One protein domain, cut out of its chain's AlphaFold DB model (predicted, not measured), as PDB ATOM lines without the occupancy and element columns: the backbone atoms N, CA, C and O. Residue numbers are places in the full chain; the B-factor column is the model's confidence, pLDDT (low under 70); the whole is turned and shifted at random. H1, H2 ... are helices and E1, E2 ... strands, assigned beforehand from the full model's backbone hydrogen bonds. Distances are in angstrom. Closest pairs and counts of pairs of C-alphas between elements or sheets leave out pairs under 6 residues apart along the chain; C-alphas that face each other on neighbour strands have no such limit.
ATOM      1  N   VAL A  40     111.058 161.040 190.280       98.38
ATOM      2  CA  VAL A  40     112.354 160.720 190.881       98.38
ATOM      3  C   VAL A  40     112.858 159.409 190.282       98.38
ATOM      4  O   VAL A  40     112.236 158.362 190.444       98.38
ATOM      5  N   VAL A  41     113.983 159.465 189.578       98.56
ATOM      6  CA  VAL A  41     114.645 158.322 188.948       98.56
ATOM      7  C   VAL A  41     115.753 157.830 189.867       98.56
ATOM      8  O   VAL A  41     116.742 158.526 190.084       98.56
ATOM      9  N   GLN A  42     115.578 156.629 190.400       98.19
ATOM     10  CA  GLN A  42     116.499 155.964 191.313       98.19
ATOM     11  C   GLN A  42     117.474 155.067 190.538       98.19
ATOM     12  O   GLN A  42     117.053 154.233 189.727       98.19
ATOM     13  N   PHE A  43     118.774 155.229 190.796       97.81
ATOM     14  CA  PHE A  43     119.835 154.461 190.136       97.81
ATOM     15  C   PHE A  43     120.383 153.286 190.968       97.81
ATOM     16  O   PHE A  43     120.872 152.309 190.401       97.81
ATOM     17  N   GLY A  44     120.259 153.314 192.288       94.81
ATOM     18  CA  GLY A  44     120.689 152.227 193.164       94.81
ATOM     19  C   GLY A  44     119.857 152.176 194.441       94.81
ATOM     20  O   GLY A  44     118.738 152.684 194.497       94.81
ATOM     21  N   ASP A  45     120.369 151.510 195.466       96.06
ATOM     22  CA  ASP A  45     119.686 151.279 196.739       96.06
ATOM     23  C   ASP A  45     120.554 151.613 197.961       96.06
ATOM     24  O   ASP A  45     120.256 151.174 199.074       96.06
ATOM     25  N   SER A  46     121.600 152.425 197.775       95.06
ATOM     26  CA  SER A  46     122.474 152.845 198.871       95.06
ATOM     27  C   SER A  46     121.721 153.660 199.928       95.06
ATOM     28  O   SER A  46     120.682 154.273 199.665       95.06
ATOM     29  N   ILE A  47     122.258 153.693 201.150       94.19
ATOM     30  CA  ILE A  47     121.647 154.426 202.268       94.19
ATOM     31  C   ILE A  47     121.557 155.923 201.938       94.19
ATOM     32  O   ILE A  47     120.569 156.573 202.276       94.19
ATOM     33  N   GLU A  48     122.560 156.459 201.249       96.06
ATOM     34  CA  GLU A  48     122.627 157.842 200.790       96.06
ATOM     35  C   GLU A  48     121.513 158.151 199.783       96.06
ATOM     36  O   GLU A  48     120.802 159.149 199.930       96.06
ATOM     37  N   GLU A  49     121.309 157.280 198.793       96.38
ATOM     38  CA  GLU A  49     120.251 157.432 197.794       96.38
ATOM     39  C   GLU A  49     118.859 157.303 198.423       96.38
ATOM     40  O   GLU A  49     117.983 158.126 198.153       96.38
ATOM     41  N   GLN A  50     118.662 156.334 199.325       97.12
ATOM     42  CA  GLN A  50     117.404 156.189 200.064       97.12
ATOM     43  C   GLN A  50     117.112 157.409 200.943       97.12
ATOM     44  O   GLN A  50     115.965 157.852 201.005       97.12
ATOM     45  N   ALA A  51     118.129 157.988 201.589       95.25
ATOM     46  CA  ALA A  51     117.975 159.199 202.390       95.25
ATOM     47  C   ALA A  51     117.573 160.405 201.528       95.25
ATOM     48  O   ALA A  51     116.638 161.125 201.883       95.25
ATOM     49  N   ALA A  52     118.214 160.593 200.368       97.62
ATOM     50  CA  ALA A  52     117.816 161.626 199.412       97.62
ATOM     51  C   ALA A  52     116.376 161.424 198.917       97.62
ATOM     52  O   ALA A  52     115.592 162.369 198.905       97.62
ATOM     53  N   ILE A  53     116.000 160.200 198.536       97.69
ATOM     54  CA  ILE A  53     114.652 159.890 198.038       97.69
ATOM     55  C   ILE A  53     113.595 160.084 199.130       97.69
ATOM     56  O   ILE A  53     112.518 160.613 198.846       97.69
ATOM     57  N   ALA A  54     113.881 159.686 200.371       97.12
ATOM     58  CA  ALA A  54     112.990 159.907 201.505       97.12
ATOM     59  C   ALA A  54     112.745 161.405 201.734       97.12
ATOM     60  O   ALA A  54     111.595 161.824 201.879       97.12
ATOM     61  N   GLU A  55     113.801 162.218 201.673       97.00
ATOM     62  CA  GLU A  55     113.690 163.669 201.815       97.00
ATOM     63  C   GLU A  55     112.931 164.306 200.639       97.00
ATOM     64  O   GLU A  55     112.050 165.146 200.829       97.00
ATOM     65  N   LEU A  56     113.191 163.857 199.407       96.69
ATOM     66  CA  LEU A  56     112.433 164.288 198.233       96.69
ATOM     67  C   LEU A  56     110.944 163.944 198.369       96.69
ATOM     68  O   LEU A  56     110.111 164.785 198.055       96.69
ATOM     69  N   LYS A  57     110.587 162.756 198.875       95.94
ATOM     70  CA  LYS A  57     109.186 162.369 199.126       95.94
ATOM     71  C   LYS A  57     108.528 163.180 200.237       95.94
ATOM     72  O   LYS A  57     107.342 163.473 200.134       95.94
ATOM     73  N   SER A  58     109.276 163.552 201.275       93.81
ATOM     74  CA  SER A  58     108.786 164.448 202.329       93.81
ATOM     75  C   SER A  58     108.395 165.811 201.746       93.81
ATOM     76  O   SER A  58     107.296 166.315 201.988       93.81
ATOM     77  N   ASN A  59     109.255 166.363 200.883       93.44
ATOM     78  CA  ASN A  59     109.034 167.653 200.225       93.44
ATOM     79  C   ASN A  59     108.040 167.583 199.052       93.44
ATOM     80  O   ASN A  59     107.385 168.573 198.726       93.44
ATOM     81  N   PHE A  60     107.899 166.411 198.431       94.62
ATOM     82  CA  PHE A  60     106.986 166.131 197.330       94.62
ATOM     83  C   PHE A  60     106.169 164.862 197.617       94.62
ATOM     84  O   PHE A  60     106.467 163.799 197.069       94.62
ATOM     85  N   PRO A  61     105.086 164.945 198.413       91.88
ATOM     86  CA  PRO A  61     104.319 163.762 198.825       91.88
ATOM     87  C   PRO A  61     103.707 162.949 197.676       91.88
ATOM     88  O   PRO A  61     103.334 161.795 197.862       91.88
ATOM     89  N   ARG A  62     103.579 163.551 196.485       93.62
ATOM     90  CA  ARG A  62     103.066 162.913 195.264       93.62
ATOM     91  C   ARG A  62     104.171 162.519 194.273       93.62
ATOM     92  O   ARG A  62     103.850 162.132 193.149       93.62
ATOM     93  N   ALA A  63     105.445 162.635 194.656       95.31
ATOM     94  CA  ALA A  63     106.548 162.306 193.768       95.31
ATOM     95  C   ALA A  63     106.533 160.811 193.462       95.31
ATOM     96  O   ALA A  63     106.460 159.964 194.357       95.31
ATOM     97  N   GLN A  64     106.621 160.493 192.178       96.56
ATOM     98  CA  GLN A  64     106.706 159.115 191.717       96.56
ATOM     99  C   GLN A  64     108.174 158.705 191.739       96.56
ATOM    100  O   GLN A  64     109.003 159.423 191.192       96.56
ATOM    101  N   VAL A  65     108.499 157.569 192.357       97.62
ATOM    102  CA  VAL A  65     109.853 156.997 192.293       97.62
ATOM    103  C   VAL A  65     109.844 155.844 191.312       97.62
ATOM    104  O   VAL A  65     108.994 154.960 191.423       97.62
ATOM    105  N   VAL A  66     110.776 155.873 190.370       98.06
ATOM    106  CA  VAL A  66     110.940 154.860 189.328       98.06
ATOM    107  C   VAL A  66     112.385 154.414 189.257       98.06
ATOM    108  O   VAL A  66     113.297 155.203 189.508       98.06
ATOM    109  N   GLY A  67     112.604 153.156 188.893       97.94
ATOM    110  CA  GLY A  67     113.952 152.679 188.593       97.94
ATOM    111  C   GLY A  67     114.439 153.230 187.253       97.94
ATOM    112  O   GLY A  67     113.643 153.425 186.334       97.94
ATOM    113  N   PHE A  68     115.752 153.411 187.090       97.56
ATOM    114  CA  PHE A  68     116.338 153.813 185.799       97.56
ATOM    115  C   PHE A  68     115.984 152.861 184.632       97.56
ATOM    116  O   PHE A  68     115.974 153.272 183.474       97.56
ATOM    117  N   SER A  69     115.622 151.605 184.923       97.19
ATOM    118  CA  SER A  69     115.129 150.645 183.926       97.19
ATOM    119  C   SER A  69     113.771 151.008 183.306       97.19
ATOM    120  O   SER A  69     113.429 150.464 182.259       97.19
ATOM    121  N   GLU A  70     112.990 151.911 183.907       97.69
ATOM    122  CA  GLU A  70     111.689 152.363 183.386       97.69
ATOM    123  C   GLU A  70     111.850 153.457 182.308       97.69
ATOM    124  O   GLU A  70     111.230 154.521 182.382       97.69
ATOM    125  N   TYR A  71     112.684 153.200 181.293       96.19
ATOM    126  CA  TYR A  71     113.056 154.166 180.246       96.19
ATOM    127  C   TYR A  71     111.845 154.882 179.630       96.19
ATOM    128  O   TYR A  71     111.800 156.113 179.622       96.19
ATOM    129  N   ASP A  72     110.831 154.128 179.189       97.44
ATOM    130  CA  ASP A  72     109.642 154.676 178.520       97.44
ATOM    131  C   ASP A  72     108.879 155.671 179.402       97.44
ATOM    132  O   ASP A  72     108.344 156.676 178.924       97.44
ATOM    133  N   ARG A  73     108.854 155.427 180.715       96.69
ATOM    134  CA  ARG A  73     108.203 156.303 181.691       96.69
ATOM    135  C   ARG A  73     109.006 157.576 181.923       96.69
ATOM    136  O   ARG A  73     108.416 158.649 182.007       96.69
ATOM    137  N   ILE A  74     110.333 157.469 181.969       97.81
ATOM    138  CA  ILE A  74     111.235 158.618 182.114       97.81
ATOM    139  C   ILE A  74     111.096 159.553 180.907       97.81
ATOM    140  O   ILE A  74     110.841 160.742 181.084       97.81
ATOM    141  N   VAL A  75     111.195 159.027 179.681       97.88
ATOM    142  CA  VAL A  75     111.157 159.862 178.465       97.88
ATOM    143  C   VAL A  75     109.769 160.433 178.168       97.88
ATOM    144  O   VAL A  75     109.652 161.484 177.540       97.88
ATOM    145  N   SER A  76     108.698 159.774 178.615       97.25
ATOM    146  CA  SER A  76     107.326 160.244 178.388       97.25
ATOM    147  C   SER A  76     106.818 161.240 179.437       97.25
ATOM    148  O   SER A  76     105.799 161.897 179.191       97.25
ATOM    149  N   PHE A  77     107.517 161.397 180.565       96.44
ATOM    150  CA  PHE A  77     107.121 162.301 181.643       96.44
ATOM    151  C   PHE A  77     107.277 163.776 181.244       96.44
ATOM    152  O   PHE A  77     108.294 164.169 180.679       96.44
ATOM    153  N   LYS A  78     106.270 164.610 181.537       95.06
ATOM    154  CA  LYS A  78     106.241 166.037 181.144       95.06
ATOM    155  C   LYS A  78     106.716 167.005 182.239       95.06
ATOM    156  O   LYS A  78     107.144 168.107 181.915       95.06
ATOM    157  N   GLY A  79     106.640 166.617 183.515       94.56
ATOM    158  CA  GLY A  79     107.036 167.460 184.655       94.56
ATOM    159  C   GLY A  79     108.539 167.412 184.948       94.56
ATOM    160  O   GLY A  79     109.311 166.855 184.174       94.56
ATOM    161  N   SER A  80     108.983 167.954 186.083       97.06
ATOM    162  CA  SER A  80     110.395 167.895 186.496       97.06
ATOM    163  C   SER A  80     110.884 166.470 186.770       97.06
ATOM    164  O   SER A  80     110.215 165.712 187.466       97.06
ATOM    165  N   VAL A  81     112.072 166.121 186.272       98.31
ATOM    166  CA  VAL A  81     112.708 164.816 186.514       98.31
ATOM    167  C   VAL A  81     113.943 164.996 187.394       98.31
ATOM    168  O   VAL A  81     114.815 165.803 187.080       98.31
ATOM    169  N   ILE A  82     114.030 164.244 188.488       98.56
ATOM    170  CA  ILE A  82     115.149 164.256 189.432       98.56
ATOM    171  C   ILE A  82     115.851 162.903 189.355       98.56
ATOM    172  O   ILE A  82     115.258 161.890 189.696       98.56
ATOM    173  N   TYR A  83     117.103 162.875 188.923       98.50
ATOM    174  CA  TYR A  83     117.917 161.664 188.847       98.50
ATOM    175  C   TYR A  83     118.767 161.566 190.113       98.50
ATOM    176  O   TYR A  83     119.521 162.493 190.400       98.50
ATOM    177  N   VAL A  84     118.634 160.479 190.872       98.44
ATOM    178  CA  VAL A  84     119.315 160.273 192.156       98.44
ATOM    179  C   VAL A  84     120.220 159.056 192.051       98.44
ATOM    180  O   VAL A  84     119.738 157.948 191.804       98.44
ATOM    181  N   GLY A  85     121.519 159.262 192.253       97.75
ATOM    182  CA  GLY A  85     122.473 158.163 192.288       97.75
ATOM    183  C   GLY A  85     123.898 158.584 192.610       97.75
ATOM    184  O   GLY A  85     124.265 159.750 192.449       97.75
ATOM    185  N   HIS A  86     124.719 157.618 193.022       97.00
ATOM    186  CA  HIS A  86     126.162 157.823 193.116       97.00
ATOM    187  C   HIS A  86     126.751 158.135 191.742       97.00
ATOM    188  O   HIS A  86     126.596 157.358 190.799       97.00
ATOM    189  N   SER A  87     127.477 159.243 191.627       95.88
ATOM    190  CA  SER A  87     128.107 159.625 190.366       95.88
ATOM    191  C   SER A  87     129.553 160.077 190.519       95.88
ATOM    192  O   SER A  87     130.080 160.240 191.623       95.88
ATOM    193  N   SER A  88     130.196 160.185 189.364       94.38
ATOM    194  CA  SER A  88     131.585 160.580 189.148       94.38
ATOM    195  C   SER A  88     131.669 161.415 187.870       94.38
ATOM    196  O   SER A  88     130.721 161.479 187.086       94.38
ATOM    197  N   ASN A  89     132.836 161.974 187.591       92.81
ATOM    198  CA  ASN A  89     133.169 162.578 186.299       92.81
ATOM    199  C   ASN A  89     132.876 161.700 185.049       92.81
ATOM    200  O   ASN A  89     132.680 162.250 183.961       92.81
ATOM    201  N   GLU A  90     132.798 160.371 185.170       96.19
ATOM    202  CA  GLU A  90     132.505 159.455 184.051       96.19
ATOM    203  C   GLU A  90     131.006 159.214 183.814       96.19
ATOM    204  O   GLU A  90     130.572 159.039 182.670       96.19
ATOM    205  N   GLY A  91     130.208 159.204 184.882       96.88
ATOM    206  CA  GLY A  91     128.796 158.846 184.816       96.88
ATOM    207  C   GLY A  91     128.160 158.586 186.178       96.88
ATOM    208  O   GLY A  91     128.738 158.881 187.228       96.88
ATOM    209  N   ILE A  92     126.971 157.989 186.145       97.69
ATOM    210  CA  ILE A  92     126.157 157.620 187.311       97.69
ATOM    211  C   ILE A  92     126.088 156.091 187.453       97.69
ATOM    212  O   ILE A  92     125.986 155.374 186.458       97.69
ATOM    213  N   GLN A  93     126.193 155.570 188.673       97.62
ATOM    214  CA  GLN A  93     126.228 154.131 188.949       97.62
ATOM    215  C   GLN A  93     124.828 153.523 188.915       97.62
ATOM    216  O   GLN A  93     123.963 153.958 189.654       97.62
ATOM    217  N   PHE A  94     124.627 152.477 188.116       96.81
ATOM    218  CA  PHE A  94     123.408 151.672 188.051       96.81
ATOM    219  C   PHE A  94     123.770 150.186 188.086       96.81
ATOM    220  O   PHE A  94     124.482 149.705 187.203       96.81
ATOM    221  N   ASN A  95     123.283 149.438 189.082       92.88
ATOM    222  CA  ASN A  95     123.545 147.994 189.221       92.88
ATOM    223  C   ASN A  95     125.039 147.616 189.087       92.88
ATOM    224  O   ASN A  95     125.399 146.675 188.375       92.88
ATOM    225  N   GLY A  96     125.920 148.388 189.735       91.31
ATOM    226  CA  GLY A  96     127.373 148.173 189.715       91.31
ATOM    227  C   GLY A  96     128.064 148.522 188.391       91.31
ATOM    228  O   GLY A  96     129.218 148.146 188.191       91.31
ATOM    229  N   LYS A  97     127.372 149.201 187.469       95.38
ATOM    230  CA  LYS A  97     127.925 149.684 186.201       95.38
ATOM    231  C   LYS A  97     127.767 151.193 186.083       95.38
ATOM    232  O   LYS A  97     126.738 151.745 186.456       95.38
ATOM    233  N   THR A  98     128.738 151.846 185.456       97.12
ATOM    234  CA  THR A  98     128.645 153.271 185.126       97.12
ATOM    235  C   THR A  98     127.777 153.476 183.881       97.12
ATOM    236  O   THR A  98     128.132 153.038 182.787       97.12
ATOM    237  N   VAL A  99     126.651 154.173 184.030       97.69
ATOM    238  CA  VAL A  99     125.905 154.771 182.917       97.69
ATOM    239  C   VAL A  99     126.601 156.076 182.561       97.69
ATOM    240  O   VAL A  99     126.642 157.002 183.372       97.69
ATOM    241  N   SER A 100     127.176 156.147 181.360       98.19
ATOM    242  CA  SER A 100     127.934 157.324 180.940       98.19
ATOM    243  C   SER A 100     127.048 158.563 180.814       98.19
ATOM    244  O   SER A 100     125.853 158.485 180.508       98.19
ATOM    245  N   TRP A 101     127.660 159.733 180.997       97.94
ATOM    246  CA  TRP A 101     126.956 161.002 180.831       97.94
ATOM    247  C   TRP A 101     126.373 161.197 179.428       97.94
ATOM    248  O   TRP A 101     125.316 161.805 179.304       97.94
ATOM    249  N   ASP A 102     126.998 160.644 178.385       98.00
ATOM    250  CA  ASP A 102     126.482 160.701 177.011       98.00
ATOM    251  C   ASP A 102     125.155 159.945 176.854       98.00
ATOM    252  O   ASP A 102     124.226 160.451 176.224       98.00
ATOM    253  N   VAL A 103     125.037 158.766 177.478       97.81
ATOM    254  CA  VAL A 103     123.791 157.984 177.475       97.81
ATOM    255  C   VAL A 103     122.690 158.746 178.206       97.81
ATOM    256  O   VAL A 103     121.579 158.872 177.691       97.81
ATOM    257  N   LEU A 104     122.993 159.308 179.380       98.00
ATOM    258  CA  LEU A 104     122.011 160.085 180.136       98.00
ATOM    259  C   LEU A 104     121.615 161.384 179.414       98.00
ATOM    260  O   LEU A 104     120.449 161.774 179.444       98.00
ATOM    261  N   ALA A 105     122.556 162.038 178.727       98.31
ATOM    262  CA  ALA A 105     122.281 163.231 177.932       98.31
ATOM    263  C   ALA A 105     121.289 162.931 176.803       98.31
ATOM    264  O   ALA A 105     120.384 163.727 176.562       98.31
ATOM    265  N   GLU A 106     121.409 161.774 176.148       98.12
ATOM    266  CA  GLU A 106     120.477 161.360 175.098       98.12
ATOM    267  C   GLU A 106     119.063 161.097 175.633       98.12
ATOM    268  O   GLU A 106     118.075 161.495 175.014       98.12
ATOM    269  N   ILE A 107     118.950 160.521 176.833       98.19
ATOM    270  CA  ILE A 107     117.664 160.373 177.536       98.19
ATOM    271  C   ILE A 107     117.040 161.748 177.813       98.19
ATOM    272  O   ILE A 107     115.855 161.959 177.569       98.19
ATOM    273  N   ILE A 108     117.836 162.712 178.284       98.25
ATOM    274  CA  ILE A 108     117.366 164.078 178.561       98.25
ATOM    275  C   ILE A 108     116.917 164.787 177.275       98.25
ATOM    276  O   ILE A 108     115.879 165.449 177.266       98.25
ATOM    277  N   ARG A 109     117.664 164.631 176.177       98.00
ATOM    278  CA  ARG A 109     117.326 165.225 174.872       98.00
ATOM    279  C   ARG A 109     115.998 164.715 174.327       98.00
ATOM    280  O   ARG A 109     115.216 165.499 173.798       98.00
ATOM    281  N   THR A 110     115.759 163.411 174.454       97.38
ATOM    282  CA  THR A 110     114.567 162.733 173.923       97.38
ATOM    283  C   THR A 110     113.354 162.827 174.854       97.38
ATOM    284  O   THR A 110     112.220 162.618 174.420       97.38
ATOM    285  N   SER A 111     113.569 163.183 176.121       97.75
ATOM    286  CA  SER A 111     112.523 163.334 177.129       97.75
ATOM    287  C   SER A 111     111.533 164.471 176.825       97.75
ATOM    288  O   SER A 111     111.895 165.559 176.368       97.75
ATOM    289  N   LYS A 112     110.258 164.249 177.172       97.31
ATOM    290  CA  LYS A 112     109.188 165.262 177.136       97.31
ATOM    291  C   LYS A 112     109.279 166.297 178.259       97.31
ATOM    292  O   LYS A 112     108.642 167.338 178.150       97.31
ATOM    293  N   SER A 113     110.050 166.034 179.310       96.94
ATOM    294  CA  SER A 113     110.316 166.995 180.384       96.94
ATOM    295  C   SER A 113     111.237 168.110 179.906       96.94
ATOM    296  O   SER A 113     112.175 167.849 179.159       96.94
ATOM    297  N   ASP A 114     111.006 169.336 180.372       96.75
ATOM    298  CA  ASP A 114     111.880 170.488 180.106       96.75
ATOM    299  C   ASP A 114     112.813 170.830 181.277       96.75
ATOM    300  O   ASP A 114     113.611 171.766 181.184       96.75
ATOM    301  N   SER A 115     112.717 170.106 182.397       96.94
ATOM    302  CA  SER A 115     113.504 170.380 183.604       96.94
ATOM    303  C   SER A 115     114.032 169.104 184.243       96.94
ATOM    304  O   SER A 115     113.267 168.234 184.654       96.94
ATOM    305  N   HIS A 116     115.350 169.037 184.359       98.25
ATOM    306  CA  HIS A 116     116.092 167.883 184.829       98.25
ATOM    307  C   HIS A 116     117.051 168.298 185.941       98.25
ATOM    308  O   HIS A 116     117.759 169.299 185.822       98.25
ATOM    309  N   TYR A 117     117.095 167.515 187.010       98.06
ATOM    310  CA  TYR A 117     117.932 167.766 188.175       98.06
ATOM    311  C   TYR A 117     118.758 166.516 188.448       98.06
ATOM    312  O   TYR A 117     118.195 165.456 188.704       98.06
ATOM    313  N   ILE A 118     120.080 166.621 188.365       98.00
ATOM    314  CA  ILE A 118     120.990 165.511 188.640       98.00
ATOM    315  C   ILE A 118     121.472 165.645 190.079       98.00
ATOM    316  O   ILE A 118     122.320 166.482 190.383       98.00
ATOM    317  N   LEU A 119     120.903 164.838 190.968       97.38
ATOM    318  CA  LEU A 119     121.324 164.709 192.354       97.38
ATOM    319  C   LEU A 119     122.386 163.607 192.447       97.38
ATOM    320  O   LEU A 119     122.105 162.467 192.808       97.38
ATOM    321  N   GLY A 120     123.608 163.980 192.072       94.19
ATOM    322  CA  GLY A 120     124.798 163.136 192.119       94.19
ATOM    323  C   GLY A 120     126.068 163.990 192.072       94.19
ATOM    324  O   GLY A 120     126.080 165.062 191.455       94.19
ATOM    325  N   CYS A 121     127.126 163.541 192.748       91.00
ATOM    326  CA  CYS A 121     128.410 164.244 192.815       91.00
ATOM    327  C   CYS A 121     129.113 164.319 191.447       91.00
ATOM    328  O   CYS A 121     129.047 163.378 190.660       91.00
ATOM    329  N   GLU A 122     129.839 165.409 191.184       90.12
ATOM    330  CA  GLU A 122     130.677 165.564 189.972       90.12
ATOM    331  C   GLU A 122     129.906 165.405 188.646       90.12
ATOM    332  O   GLU A 122     130.437 164.984 187.620       90.12
ATOM    333  N   SER A 123     128.627 165.774 188.655       91.81
ATOM    334  CA  SER A 123     127.708 165.627 187.532       91.81
ATOM    335  C   SER A 123     127.714 166.809 186.558       91.81
ATOM    336  O   SER A 123     126.933 166.807 185.614       91.81
ATOM    337  N   SER A 124     128.591 167.811 186.712       92.06
ATOM    338  CA  SER A 124     128.585 169.037 185.884       92.06
ATOM    339  C   SER A 124     128.682 168.785 184.375       92.06
ATOM    340  O   SER A 124     128.097 169.533 183.590       92.06
ATOM    341  N   LYS A 125     129.351 167.702 183.958       93.25
ATOM    342  CA  LYS A 125     129.494 167.321 182.544       93.25
ATOM    343  C   LYS A 125     128.146 167.119 181.840       93.25
ATOM    344  O   LYS A 125     128.026 167.394 180.647       93.25
ATOM    345  N   ILE A 126     127.100 166.700 182.558       95.00
ATOM    346  CA  ILE A 126     125.766 166.517 181.965       95.00
ATOM    347  C   ILE A 126     125.159 167.836 181.476       95.00
ATOM    348  O   ILE A 126     124.474 167.863 180.452       95.00
ATOM    349  N   ALA A 127     125.437 168.939 182.176       91.19
ATOM    350  CA  ALA A 127     124.952 170.257 181.802       91.19
ATOM    351  C   ALA A 127     125.612 170.717 180.501       91.19
ATOM    352  O   ALA A 127     124.928 171.276 179.655       91.19
ATOM    353  N   GLU A 128     126.903 170.423 180.306       92.88
ATOM    354  CA  GLU A 128     127.638 170.699 179.064       92.88
ATOM    355  C   GLU A 128     127.078 169.903 177.879       92.88
ATOM    356  O   GLU A 128     126.762 170.476 176.838       92.88
ATOM    357  N   LEU A 129     126.868 168.594 178.054       96.00
ATOM    358  CA  LEU A 129     126.361 167.706 176.999       96.00
ATOM    359  C   LEU A 129     124.920 168.015 176.570       96.00
ATOM    360  O   LEU A 129     124.488 167.608 175.489       96.00
ATOM    361  N   THR A 130     124.158 168.714 177.407       95.69
ATOM    362  CA  THR A 130     122.765 169.093 177.137       95.69
ATOM    363  C   THR A 130     122.614 170.562 176.739       95.69
ATOM    364  O   THR A 130     121.493 171.015 176.482       95.69
ATOM    365  N   GLN A 131     123.718 171.307 176.600       92.81
ATOM    366  CA  GLN A 131     123.683 172.669 176.063       92.81
ATOM    367  C   GLN A 131     123.078 172.686 174.653       92.81
ATOM    368  O   GLN A 131     123.314 171.802 173.834       92.81
ATOM    369  N   GLY A 132     122.263 173.703 174.368       90.44
ATOM    370  CA  GLY A 132     121.632 173.883 173.055       90.44
ATOM    371  C   GLY A 132     120.412 172.996 172.783       90.44
ATOM    372  O   GLY A 132     119.768 173.164 171.753       90.44
ATOM    373  N   THR A 133     120.037 172.105 173.705       93.00
ATOM    374  CA  THR A 133     118.876 171.201 173.549       93.00
ATOM    375  C   THR A 133     117.539 171.849 173.932       93.00
ATOM    376  O   THR A 133     116.481 171.266 173.721       93.00
ATOM    377  N   GLY A 134     117.573 173.042 174.536       93.88
ATOM    378  CA  GLY A 134     116.399 173.708 175.112       93.88
ATOM    379  C   GLY A 134     115.967 173.158 176.479       93.88
ATOM    380  O   GLY A 134     115.073 173.725 177.105       93.88
ATOM    381  N   LYS A 135     116.615 172.096 176.976       95.44
ATOM    382  CA  LYS A 135     116.340 171.500 178.288       95.44
ATOM    383  C   LYS A 135     117.039 172.275 179.403       95.44
ATOM    384  O   LYS A 135     118.197 172.668 179.268       95.44
ATOM    385  N   ARG A 136     116.356 172.478 180.533       96.00
ATOM    386  CA  ARG A 136     116.970 173.029 181.750       96.00
ATOM    387  C   ARG A 136     117.553 171.886 182.565       96.00
ATOM    388  O   ARG A 136     116.796 171.081 183.097       96.00
ATOM    389  N   VAL A 137     118.875 171.832 182.677       96.81
ATOM    390  CA  VAL A 137     119.574 170.788 183.434       96.81
ATOM    391  C   VAL A 137     120.353 171.422 184.577       96.81
ATOM    392  O   VAL A 137     121.223 172.261 184.352       96.81
ATOM    393  N   PHE A 138     120.035 171.024 185.806       96.75
ATOM    394  CA  PHE A 138     120.798 171.371 186.999       96.75
ATOM    395  C   PHE A 138     121.633 170.169 187.450       96.75
ATOM    396  O   PHE A 138     121.160 169.036 187.405       96.75
ATOM    397  N   SER A 139     122.866 170.409 187.885       95.00
ATOM    398  CA  SER A 139     123.814 169.373 188.314       95.00
ATOM    399  C   SER A 139     124.782 169.928 189.361       95.00
ATOM    400  O   SER A 139     124.880 171.144 189.540       95.00
ATOM    401  N   PHE A 140     125.504 169.043 190.051       90.69
ATOM    402  CA  PHE A 140     126.488 169.413 191.069       90.69
ATOM    403  C   PHE A 140     127.903 169.129 190.569       90.69
ATOM    404  O   PHE A 140     128.259 167.987 190.301       90.69
ATOM    405  N   GLY A 141     128.749 170.158 190.485       87.94
ATOM    406  CA  GLY A 141     130.154 170.002 190.082       87.94
ATOM    407  C   GLY A 141     131.084 169.466 191.176       87.94
ATOM    408  O   GLY A 141     132.260 169.248 190.913       87.94
ATOM    409  N   GLN A 142     130.591 169.284 192.403       89.12
ATOM    410  CA  GLN A 142     131.385 168.858 193.561       89.12
ATOM    411  C   GLN A 142     130.660 167.775 194.364       89.12
ATOM    412  O   GLN A 142     129.527 167.402 194.045       89.12
ATOM    413  N   LYS A 143     131.322 167.280 195.419       87.69
ATOM    414  CA  LYS A 143     130.713 166.370 196.391       87.69
ATOM    415  C   LYS A 143     129.541 167.068 197.093       87.69
ATOM    416  O   LYS A 143     129.677 168.198 197.557       87.69
ATOM    417  N   VAL A 144     128.397 166.394 197.162       86.88
ATOM    418  CA  VAL A 144     127.156 166.911 197.750       86.88
ATOM    419  C   VAL A 144     126.594 165.909 198.757       86.88
ATOM    420  O   VAL A 144     126.571 164.705 198.495       86.88
ATOM    421  N   ASP A 145     126.176 166.408 199.923       94.12
ATOM    422  CA  ASP A 145     125.420 165.625 200.905       94.12
ATOM    423  C   ASP A 145     124.020 165.325 200.353       94.12
ATOM    424  O   ASP A 145     123.344 166.220 199.852       94.12
ATOM    425  N   ALA A 146     123.582 164.074 200.441       93.50
ATOM    426  CA  ALA A 146     122.381 163.554 199.806       93.50
ATOM    427  C   ALA A 146     121.114 164.285 200.273       93.50
ATOM    428  O   ALA A 146     120.285 164.685 199.456       93.50
ATOM    429  N   ILE A 147     121.003 164.525 201.584       94.75
ATOM    430  CA  ILE A 147     119.864 165.218 202.198       94.75
ATOM    431  C   ILE A 147     119.906 166.710 201.851       94.75
ATOM    432  O   ILE A 147     118.906 167.279 201.420       94.75
ATOM    433  N   PHE A 148     121.071 167.351 201.977       93.12
ATOM    434  CA  PHE A 148     121.237 168.746 201.568       93.12
ATOM    435  C   PHE A 148     120.910 168.957 200.083       93.12
ATOM    436  O   PHE A 148     120.190 169.889 199.729       93.12
ATOM    437  N   GLY A 149     121.408 168.085 199.207       92.88
ATOM    438  CA  GLY A 149     121.153 168.152 197.775       92.88
ATOM    439  C   GLY A 149     119.678 167.924 197.440       92.88
ATOM    440  O   GLY A 149     119.149 168.626 196.578       92.88
ATOM    441  N   ALA A 150     118.989 167.033 198.164       97.25
ATOM    442  CA  ALA A 150     117.539 166.875 198.067       97.25
ATOM    443  C   ALA A 150     116.805 168.178 198.421       97.25
ATOM    444  O   ALA A 150     116.016 168.653 197.605       97.25
ATOM    445  N   TYR A 151     117.124 168.822 199.552       93.69
ATOM    446  CA  TYR A 151     116.549 170.131 199.895       93.69
ATOM    447  C   TYR A 151     116.829 171.191 198.835       93.69
ATOM    448  O   TYR A 151     115.935 171.954 198.466       93.69
ATOM    449  N   PHE A 152     118.057 171.237 198.323       92.69
ATOM    450  CA  PHE A 152     118.449 172.212 197.318       92.69
ATOM    451  C   PHE A 152     117.633 172.046 196.030       92.69
ATOM    452  O   PHE A 152     117.053 173.012 195.531       92.69
ATOM    453  N   VAL A 153     117.512 170.814 195.523       95.75
ATOM    454  CA  VAL A 153     116.675 170.497 194.355       95.75
ATOM    455  C   VAL A 153     115.206 170.813 194.638       95.75
ATOM    456  O   VAL A 153     114.551 171.467 193.821       95.75
ATOM    457  N   SER A 154     114.693 170.434 195.811       95.19
ATOM    458  CA  SER A 154     113.319 170.741 196.205       95.19
ATOM    459  C   SER A 154     113.053 172.248 196.246       95.19
ATOM    460  O   SER A 154     112.008 172.708 195.781       95.19
ATOM    461  N   PHE A 155     114.014 173.042 196.722       90.25
ATOM    462  CA  PHE A 155     113.920 174.498 196.743       90.25
ATOM    463  C   PHE A 155     113.937 175.093 195.333       90.25
ATOM    464  O   PHE A 155     113.167 176.013 195.057       90.25
ATOM    465  N   LEU A 156     114.763 174.569 194.420       89.25
ATOM    466  CA  LEU A 156     114.795 175.036 193.031       89.25
ATOM    467  C   LEU A 156     113.449 174.863 192.320       89.25
ATOM    468  O   LEU A 156     113.076 175.741 191.537       89.25
ATOM    469  N   ILE A 157     112.745 173.763 192.604       90.62
ATOM    470  CA  ILE A 157     111.441 173.437 192.015       90.62
ATOM    471  C   ILE A 157     110.313 174.218 192.707       90.62
ATOM    472  O   ILE A 157     109.531 174.880 192.034       90.62
ATOM    473  N   PHE A 158     110.225 174.172 194.042       86.38
ATOM    474  CA  PHE A 158     109.035 174.620 194.784       86.38
ATOM    475  C   PHE A 158     109.171 175.998 195.453       86.38
ATOM    476  O   PHE A 158     108.171 176.611 195.818       86.38
ATOM    477  N   ARG A 159     110.399 176.508 195.632       82.75
ATOM    478  CA  ARG A 159     110.697 177.830 196.229       82.75
ATOM    479  C   ARG A 159     110.050 178.073 197.607       82.75
ATOM    480  O   ARG A 159     109.762 179.211 197.973       82.75
ATOM    481  N   SER A 160     109.841 177.016 198.396       83.56
ATOM    482  CA  SER A 160     109.242 177.119 199.735       83.56
ATOM    483  C   SER A 160     110.237 177.602 200.791       83.56
ATOM    484  O   SER A 160     111.385 177.157 200.847       83.56
ATOM    485  N   ARG A 161     109.762 178.480 201.686       75.75
ATOM    486  CA  ARG A 161     110.522 178.961 202.853       75.75
ATOM    487  C   ARG A 161     110.846 177.846 203.845       75.75
ATOM    488  O   ARG A 161     111.885 177.910 204.491       75.75
ATOM    489  N   GLN A 162     109.968 176.851 203.965       83.25
ATOM    490  CA  GLN A 162     110.180 175.722 204.867       83.25
ATOM    491  C   GLN A 162     111.390 174.899 204.417       83.25
ATOM    492  O   GLN A 162     112.321 174.731 205.189       83.25
ATOM    493  N   ILE A 163     111.444 174.541 203.130       86.38
ATOM    494  CA  ILE A 163     112.574 173.813 202.530       86.38
ATOM    495  C   ILE A 163     113.889 174.573 202.742       86.38
ATOM    496  O   ILE A 163     114.913 173.981 203.068       86.38
ATOM    497  N   LEU A 164     113.864 175.902 202.592       82.62
ATOM    498  CA  LEU A 164     115.034 176.739 202.848       82.62
ATOM    499  C   LEU A 164     115.478 176.677 204.323       82.62
ATOM    500  O   LEU A 164     116.672 176.584 204.593       82.62
ATOM    501  N   SER A 165     114.533 176.714 205.265       84.06
ATOM    502  CA  SER A 165     114.815 176.551 206.698       84.06
ATOM    503  C   SER A 165     115.430 175.183 206.997       84.06
ATOM    504  O   SER A 165     116.454 175.108 207.675       84.06
ATOM    505  N   ASP A 166     114.855 174.114 206.451       88.00
ATOM    506  CA  ASP A 166     115.324 172.743 206.665       88.00
ATOM    507  C   ASP A 166     116.727 172.530 206.075       88.00
ATOM    508  O   ASP A 166     117.598 171.920 206.701       88.00
ATOM    509  N   MET A 167     117.009 173.154 204.928       87.19
ATOM    510  CA  MET A 167     118.344 173.196 204.335       87.19
ATOM    511  C   MET A 167     119.377 173.857 205.267       87.19
ATOM    512  O   MET A 167     120.478 173.326 205.433       87.19
ATOM    513  N   PHE A 168     119.042 174.984 205.909       84.12
ATOM    514  CA  PHE A 168     119.931 175.631 206.885       84.12
ATOM    515  C   PHE A 168     120.129 174.785 208.144       84.12
ATOM    516  O   PHE A 168     121.253 174.701 208.643       84.12
ATOM    517  N   LEU A 169     119.077 174.122 208.631       84.88
ATOM    518  CA  LEU A 169     119.181 173.183 209.750       84.88
ATOM    519  C   LEU A 169     120.109 172.010 209.408       84.88
ATOM    520  O   LEU A 169     120.932 171.622 210.240       84.88
ATOM    521  N   ARG A 170     120.050 171.485 208.175       89.69
ATOM    522  CA  ARG A 170     120.980 170.449 207.706       89.69
ATOM    523  C   ARG A 170     122.420 170.957 207.660       89.69
ATOM    524  O   ARG A 170     123.295 170.273 208.178       89.69
ATOM    525  N   ILE A 171     122.671 172.149 207.106       81.50
ATOM    526  CA  ILE A 171     124.014 172.763 207.098       81.50
ATOM    527  C   ILE A 171     124.541 172.921 208.528       81.50
ATOM    528  O   ILE A 171     125.674 172.541 208.806       81.50
ATOM    529  N   HIS A 172     123.719 173.441 209.440       79.31
ATOM    530  CA  HIS A 172     124.081 173.583 210.846       79.31
ATOM    531  C   HIS A 172     124.464 172.230 211.457       79.31
ATOM    532  O   HIS A 172     125.528 172.094 212.055       79.31
ATOM    533  N   ALA A 173     123.640 171.203 211.251       79.69
ATOM    534  CA  ALA A 173     123.922 169.871 211.770       79.69
ATOM    535  C   ALA A 173     125.242 169.285 211.236       79.69
ATOM    536  O   ALA A 173     125.950 168.627 211.996       79.69
ATOM    537  N   LEU A 174     125.589 169.562 209.973       79.38
ATOM    538  CA  LEU A 174     126.858 169.144 209.368       79.38
ATOM    539  C   LEU A 174     128.059 169.933 209.916       79.38
ATOM    540  O   LEU A 174     129.093 169.340 210.191       79.38
ATOM    541  N   LEU A 175     127.939 171.253 210.102       78.06
ATOM    542  CA  LEU A 175     129.035 172.104 210.595       78.06
ATOM    543  C   LEU A 175     129.411 171.829 212.057       78.06
ATOM    544  O   LEU A 175     130.555 172.052 212.446       78.06
ATOM    545  N   TYR A 176     128.451 171.373 212.861       82.50
ATOM    546  CA  TYR A 176     128.636 171.091 214.286       82.50
ATOM    547  C   TYR A 176     128.751 169.590 214.599       82.50
ATOM    548  O   TYR A 176     128.620 169.205 215.761       82.50
ATOM    549  N   ASP A 177     128.965 168.744 213.582       82.69
ATOM    550  CA  ASP A 177     129.079 167.281 213.708       82.69
ATOM    551  C   ASP A 177     127.901 166.623 214.465       82.69
ATOM    552  O   ASP A 177     128.034 165.568 215.090       82.69
TER     553      ASP A 177
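AT A GLANCE: This is residues 40 to 177 of the 354 residues of an uncharacterized protein of Euryarchaeota archaeon (UniProt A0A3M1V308). A twisted sheet of five parallel strands is the core, with helices over both faces: H1 and H5 side by side over one face, H2 and H4 over the other, with H3 between them grazing the sheet. H6 folds back on H5 on its side away from the sheet, and a small hairpin, E4 and E5, sits past the ends of the sheet's strands and leads straight into H3. The printed part has 138 residues, with six named helices and seven named strands along the chain as E1 H1 E2 H2 E3 E4 E5 H3 E6 H4 E7 H5 H6; the large sheet has the order E2 E1 E3 E6 E7, and the class is mixed, helices and strands. The whole is compact, with a radius of gyration of the C-alphas of 14.2 A and spans of 41 by 28 by 27 A.

IN THESE COORDINATES: Find C-alpha 40 at (112.354, 160.720, 190.881), where E1, residues 40 to 42, begins. From there look for H1, residues 47 to 59, 18.4 A long, then E2, residues 64 to 67, and H2, residues 71 to 76. E3 is residues 81 to 84, E4 residues 91 to 94 and E5 residues 97 to 100. H3, residues 101 to 110, runs 14.3 A and ends at C-alpha 110, (114.567, 162.733, 173.923). E6, residues 115 to 119, is the longest strand at 13.0 A; H4, residues 125 to 129, and E7, residues 136 to 138, follow. H5, residues 146 to 158, is 18.0 A long, and H6, residues 161 to 175, runs 21.2 A to C-alpha 175 at (129.035, 172.104, 210.595).

HOW THE PARTS SIT: Begin with the large sheet, strongly twisted but only just, its C-alphas up to 4.2 A off the best plane; E2 and E7 are its edge strands. Between E2 and E1 look at N 42 and O 66, 2.8 A; between E1 and E3 at N 41 and O 82, 2.7 A; between E3 and E6 at N 83 and O 117, 2.8 A; between E6 and E7 at N 116 and O 136, 2.8 A; these pairs are within hydrogen-bond range. E1, H1, E2 and E6, H4, E7 are strand-helix-strand units, two parallel neighbour strands with a helix between, and E2, H2, E3 is a split one, with E1 between its strands; the three crossovers are right-handed. H5 lies over E6 at a height over the sheet of 9.3 A and runs along the strands, 5 degrees from E6 on the local plane. H1 is on the same face and touches H5, closest at the C-alphas of Ala 52 and Ala 146, 5.0 A, at a shallow tilt of 28 degrees, the same way. H6 is not on the sheet; it forms a helical hairpin with H5, closest at the C-alphas of Tyr 151 and Met 167, 5.7 A, at a shallow tilt of 20 degrees, opposite ways. On the opposite face, H2 lies only just over E2 and H4 only just over E7, each with 3 C-alphas falling on its strand. H3 only grazes the sheet with residues 104 to 108; it touches H4, where the closest C-alphas, of Trp 101 and Ile 126, are 5.8 A apart. In the hairpin of E4 and E5, antiparallel at 143 degrees, N 94 and O 97 are 2.8 A apart, within hydrogen-bond range. In H1, H2, H3, H4, H5 and H6 every O i to N i+4 pair is within hydrogen-bond range.

THE WHOLE: Look for the two C-alphas farthest apart at Asp 72 and Tyr 176, 43.7 A. The printed part runs from residue 40 to 177 with no cut, and it has no long link; E3 to E4, H4 to E7 and E7 to H5 are short links, and the others are tight. The mean pLDDT of the printed part is 93.7, that of H6 is 83, and no printed residue is under 70.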